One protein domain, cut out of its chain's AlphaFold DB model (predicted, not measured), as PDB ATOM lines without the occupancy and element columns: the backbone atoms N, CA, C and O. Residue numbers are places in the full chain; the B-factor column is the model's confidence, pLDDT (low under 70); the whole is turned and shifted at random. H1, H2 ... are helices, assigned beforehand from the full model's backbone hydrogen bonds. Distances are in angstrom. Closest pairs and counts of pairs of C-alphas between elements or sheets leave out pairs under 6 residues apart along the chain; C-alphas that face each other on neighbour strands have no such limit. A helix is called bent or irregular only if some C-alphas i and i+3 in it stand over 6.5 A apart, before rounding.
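This is residues 117 to 156 of the 341 residues of an uncharacterized protein of Amaricoccus macauensis (UniProt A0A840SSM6). One long helix, H2, makes the length of a rod-shaped helical hairpin, and the short helix H1 packs on its last part, residues 147 to 154. The short link between them, residues 125 to 132, runs back along the first part of H2 to reach its beginning. The printed part has 40 residues with two named helices, H1 then H2 along the chain, and no named strand; the class is all helix. It is only just loose, close to compact, with a radius of gyration of the C-alphas of 10.8 A, and the C-alphas span 33 by 15 by 11 A.

H2, residues 133 to 155, begins with C-alpha 133 at (15.039, -47.939, 29.249) and ends with C-alpha 155 at (22.902, -29.092, 53.308), 31.6 A away. H1, residues 117 to 124, begins with C-alpha 117 at (34.590, -29.897, 44.726) and measures 10.3 A from first to last C-alpha.

H2 touches H1 with residues 147 to 154 alone, and 9 pairs of C-alphas are within 8 A. Their closest C-alphas are those of Tyr 147 and Met 122, 5.6 A apart. The two helices run opposite ways at a shallow tilt of 33 degrees, only just short of steep. They form a helical hairpin, two helices that follow each other in the chain and touch. In H1 and H2 every O i to N i+4 pair is within hydrogen-bond range, and neither helix is bent.

The two C-alphas farthest apart are those of Gly 133 and Asn 156, 34.0 A. The first and last printed C-alphas, of Ala 117 and Asn 156, are 15.3 A apart. The printed part has no cut, and the link from H1 to H2, 8 residues, is short. The mean pLDDT of the printed part is 86.8, and no printed residue is under 70.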
ATOM      1  N   ALA A 117      34.631 -28.563  45.317       89.62
ATOM      2  CA  ALA A 117      34.590 -29.897  44.726       89.62
ATOM      3  C   ALA A 117      33.183 -30.501  44.805       89.62
ATOM      4  O   ALA A 117      32.744 -31.198  43.886       89.62
ATOM      5  N   LEU A 118      32.453 -30.208  45.879       90.12
ATOM      6  CA  LEU A 118      31.090 -30.677  46.084       90.12
ATOM      7  C   LEU A 118      30.099 -29.932  45.184       90.12
ATOM      8  O   LEU A 118      29.247 -30.558  44.550       90.12
ATOM      9  N   LEU A 119      30.281 -28.614  45.051       88.56
ATOM     10  CA  LEU A 119      29.543 -27.781  44.098       88.56
ATOM     11  C   LEU A 119      29.791 -28.235  42.651       88.56
ATOM     12  O   LEU A 119      28.842 -28.421  41.886       88.56
ATOM     13  N   ALA A 120      31.053 -28.490  42.284       88.25
ATOM     14  CA  ALA A 120      31.410 -29.025  40.971       88.25
ATOM     15  C   ALA A 120      30.770 -30.399  40.732       88.25
ATOM     16  O   ALA A 120      30.176 -30.626  39.681       88.25
ATOM     17  N   LYS A 121      30.798 -31.289  41.731       89.50
ATOM     18  CA  LYS A 121      30.166 -32.609  41.639       89.50
ATOM     19  C   LYS A 121      28.666 -32.516  41.357       89.50
ATOM     20  O   LYS A 121      28.172 -33.271  40.522       89.50
ATOM     21  N   MET A 122      27.946 -31.602  42.010       87.56
ATOM     22  CA  MET A 122      26.512 -31.403  41.762       87.56
ATOM     23  C   MET A 122      26.218 -30.861  40.366       87.56
ATOM     24  O   MET A 122      25.277 -31.321  39.722       87.56
ATOM     25  N   ARG A 123      27.021 -29.902  39.893       84.94
ATOM     26  CA  ARG A 123      26.887 -29.338  38.545       84.94
ATOM     27  C   ARG A 123      27.152 -30.388  37.467       84.94
ATOM     28  O   ARG A 123      26.407 -30.475  36.495       84.94
ATOM     29  N   ASP A 124      28.198 -31.185  37.655       86.94
ATOM     30  CA  ASP A 124      28.678 -32.133  36.651       86.94
ATOM     31  C   ASP A 124      27.906 -33.472  36.703       86.94
ATOM     32  O   ASP A 124      27.948 -34.256  35.753       86.94
ATOM     33  N   THR A 125      27.143 -33.712  37.779       85.31
ATOM     34  CA  THR A 125      26.289 -34.899  37.976       85.31
ATOM     35  C   THR A 125      24.818 -34.502  38.150       85.31
ATOM     36  O   THR A 125      24.235 -34.752  39.205       85.31
ATOM     37  N   PRO A 126      24.174 -33.876  37.147       79.12
ATOM     38  CA  PRO A 126      22.776 -33.495  37.273       79.12
ATOM     39  C   PRO A 126      21.883 -34.737  37.444       79.12
ATOM     40  O   PRO A 126      22.263 -35.839  37.018       79.12
ATOM     41  N   PRO A 127      20.683 -34.578  38.029       77.25
ATOM     42  CA  PRO A 127      19.727 -35.666  38.180       77.25
ATOM     43  C   PRO A 127      19.349 -36.329  36.841       77.25
ATOM     44  O   PRO A 127      19.599 -35.824  35.739       77.25
ATOM     45  N   GLY A 128      18.783 -37.531  36.949       77.81
ATOM     46  CA  GLY A 128      18.316 -38.341  35.821       77.81
ATOM     47  C   GLY A 128      17.376 -37.597  34.867       77.81
ATOM     48  O   GLY A 128      16.555 -36.805  35.316       77.81
ATOM     49  N   THR A 129      17.442 -37.882  33.560       76.62
ATOM     50  CA  THR A 129      16.437 -37.384  32.592       76.62
ATOM     51  C   THR A 129      15.330 -38.408  32.329       76.62
ATOM     52  O   THR A 129      14.368 -38.104  31.626       76.62
ATOM     53  N   GLY A 130      15.454 -39.628  32.869       72.69
ATOM     54  CA  GLY A 130      14.501 -40.719  32.672       72.69
ATOM     55  C   GLY A 130      14.584 -41.376  31.290       72.69
ATOM     56  O   GLY A 130      13.630 -42.026  30.863       72.69
ATOM     57  N   GLN A 131      15.694 -41.203  30.564       73.50
ATOM     58  CA  GLN A 131      15.891 -41.761  29.220       73.50
ATOM     59  C   GLN A 131      16.681 -43.084  29.243       73.50
ATOM     60  O   GLN A 131      17.494 -43.326  30.128       73.50
ATOM     61  N   GLY A 132      16.483 -43.949  28.236       76.00
ATOM     62  CA  GLY A 132      17.363 -45.112  27.999       76.00
ATOM     63  C   GLY A 132      16.893 -46.475  28.535       76.00
ATOM     64  O   GLY A 132      17.701 -47.397  28.652       76.00
ATOM     65  N   GLY A 133      15.601 -46.645  28.836       84.31
ATOM     66  CA  GLY A 133      15.039 -47.939  29.249       84.31
ATOM     67  C   GLY A 133      15.639 -48.466  30.561       84.31
ATOM     68  O   GLY A 133      16.064 -47.687  31.405       84.31
ATOM     69  N   LEU A 134      15.689 -49.792  30.747       84.50
ATOM     70  CA  LEU A 134      16.132 -50.399  32.015       84.50
ATOM     71  C   LEU A 134      17.592 -50.060  32.374       84.50
ATOM     72  O   LEU A 134      17.886 -49.790  33.532       84.50
ATOM     73  N   ALA A 135      18.506 -50.044  31.397       84.31
ATOM     74  CA  ALA A 135      19.909 -49.695  31.635       84.31
ATOM     75  C   ALA A 135      20.083 -48.203  31.971       84.31
ATOM     76  O   ALA A 135      20.812 -47.869  32.903       84.31
ATOM     77  N   GLY A 136      19.368 -47.321  31.260       86.06
ATOM     78  CA  GLY A 136      19.327 -45.891  31.570       86.06
ATOM     79  C   GLY A 136      18.759 -45.619  32.962       86.06
ATOM     80  O   GLY A 136      19.321 -44.828  33.705       86.06
ATOM     81  N   MET A 137      17.736 -46.369  33.377       86.06
ATOM     82  CA  MET A 137      17.171 -46.278  34.727       86.06
ATOM     83  C   MET A 137      18.205 -46.581  35.823       86.06
ATOM     84  O   MET A 137      18.262 -45.859  36.814       86.06
ATOM     85  N   PHE A 138      19.044 -47.611  35.660       87.19
ATOM     86  CA  PHE A 138      20.112 -47.901  36.627       87.19
ATOM     87  C   PHE A 138      21.192 -46.813  36.654       87.19
ATOM     88  O   PHE A 138      21.657 -46.448  37.733       87.19
ATOM     89  N   ALA A 139      21.571 -46.276  35.491       87.06
ATOM     90  CA  ALA A 139      22.521 -45.169  35.413       87.06
ATOM     91  C   ALA A 139      21.961 -43.896  36.073       87.06
ATOM     92  O   ALA A 139      22.664 -43.236  36.834       87.06
ATOM     93  N   ASP A 140      20.686 -43.588  35.842       90.44
ATOM     94  CA  ASP A 140      19.989 -42.457  36.454       90.44
ATOM     95  C   ASP A 140      19.883 -42.615  37.971       90.44
ATOM     96  O   ASP A 140      20.124 -41.650  38.688       90.44
ATOM     97  N   MET A 141      19.606 -43.824  38.477       88.38
ATOM     98  CA  MET A 141      19.638 -44.087  39.920       88.38
ATOM     99  C   MET A 141      21.026 -43.861  40.518       88.38
ATOM    100  O   MET A 141      21.128 -43.239  41.570       88.38
ATOM    101  N   ALA A 142      22.087 -44.348  39.868       88.81
ATOM    102  CA  ALA A 142      23.450 -44.155  40.359       88.81
ATOM    103  C   ALA A 142      23.818 -42.662  40.416       88.81
ATOM    104  O   ALA A 142      24.285 -42.185  41.449       88.81
ATOM    105  N   ARG A 143      23.508 -41.904  39.354       90.38
ATOM    106  CA  ARG A 143      23.693 -40.443  39.325       90.38
ATOM    107  C   ARG A 143      22.870 -39.734  40.393       90.38
ATOM    108  O   ARG A 143      23.386 -38.851  41.065       90.38
ATOM    109  N   GLN A 144      21.614 -40.141  40.579       90.69
ATOM    110  CA  GLN A 144      20.741 -39.572  41.600       90.69
ATOM    111  C   GLN A 144      21.317 -39.786  43.003       90.69
ATOM    112  O   GLN A 144      21.374 -38.844  43.782       90.69
ATOM    113  N   MET A 145      21.813 -40.990  43.309       89.81
ATOM    114  CA  MET A 145      22.457 -41.272  44.596       89.81
ATOM    115  C   MET A 145      23.702 -40.406  44.820       89.81
ATOM    116  O   MET A 145      23.923 -39.922  45.928       89.81
ATOM    117  N   GLU A 146      24.517 -40.197  43.784       91.12
ATOM    118  CA  GLU A 146      25.700 -39.336  43.870       91.12
ATOM    119  C   GLU A 146      25.343 -37.860  44.068       91.12
ATOM    120  O   GLU A 146      25.983 -37.194  44.889       91.12
ATOM    121  N   TYR A 147      24.321 -37.370  43.359       91.00
ATOM    122  CA  TYR A 147      23.785 -36.019  43.512       91.00
ATOM    123  C   TYR A 147      23.208 -35.810  44.916       91.00
ATOM    124  O   TYR A 147      23.563 -34.844  45.587       91.00
ATOM    125  N   ASP A 148      22.386 -36.742  45.404       91.06
ATOM    126  CA  ASP A 148      21.759 -36.660  46.726       91.06
ATOM    127  C   ASP A 148      22.796 -36.728  47.852       91.06
ATOM    128  O   ASP A 148      22.694 -35.999  48.840       91.06
ATOM    129  N   ALA A 149      23.838 -37.552  47.698       92.12
ATOM    130  CA  ALA A 149      24.948 -37.610  48.645       92.12
ATOM    131  C   ALA A 149      25.761 -36.306  48.667       92.12
ATOM    132  O   ALA A 149      26.217 -35.893  49.735       92.12
ATOM    133  N   ALA A 150      25.949 -35.662  47.510       91.81
ATOM    134  CA  ALA A 150      26.629 -34.375  47.424       91.81
ATOM    135  C   ALA A 150      25.788 -33.255  48.051       91.81
ATOM    136  O   ALA A 150      26.255 -32.533  48.929       91.81
ATOM    137  N   ARG A 151      24.508 -33.191  47.678       91.00
ATOM    138  CA  ARG A 151      23.536 -32.248  48.229       91.00
ATOM    139  C   ARG A 151      23.409 -32.376  49.743       91.00
ATOM    140  O   ARG A 151      23.399 -31.371  50.436       91.00
ATOM    141  N   THR A 152      23.345 -33.599  50.268       92.56
ATOM    142  CA  THR A 152      23.260 -33.836  51.717       92.56
ATOM    143  C   THR A 152      24.490 -33.306  52.449       92.56
ATOM    144  O   THR A 152      24.363 -32.822  53.566       92.56
ATOM    145  N   GLN A 153      25.676 -33.385  51.848       93.00
ATOM    146  CA  GLN A 153      26.883 -32.824  52.453       93.00
ATOM    147  C   GLN A 153      26.855 -31.291  52.460       93.00
ATOM    148  O   GLN A 153      27.186 -30.712  53.486       93.00
ATOM    149  N   LEU A 154      26.391 -30.643  51.382       92.44
ATOM    150  CA  LEU A 154      26.219 -29.182  51.356       92.44
ATOM    151  C   LEU A 154      25.150 -28.709  52.346       92.44
ATOM    152  O   LEU A 154      25.347 -27.729  53.049       92.44
ATOM    153  N   ASP A 155      24.024 -29.420  52.420       91.62
ATOM    154  CA  ASP A 155      22.902 -29.092  53.308       91.62
ATOM    155  C   ASP A 155      23.258 -29.234  54.804       91.62
ATOM    156  O   ASP A 155      22.502 -28.748  55.646       91.62
ATOM    157  N   ASN A 156      24.353 -29.934  55.130       91.81
ATOM    158  CA  ASN A 156      24.863 -30.147  56.490       91.81
ATOM    159  C   ASN A 156      26.284 -29.583  56.664       91.81
ATOM    160  O   ASN A 156      27.050 -30.090  57.493       91.81
TER     161      ASN A 156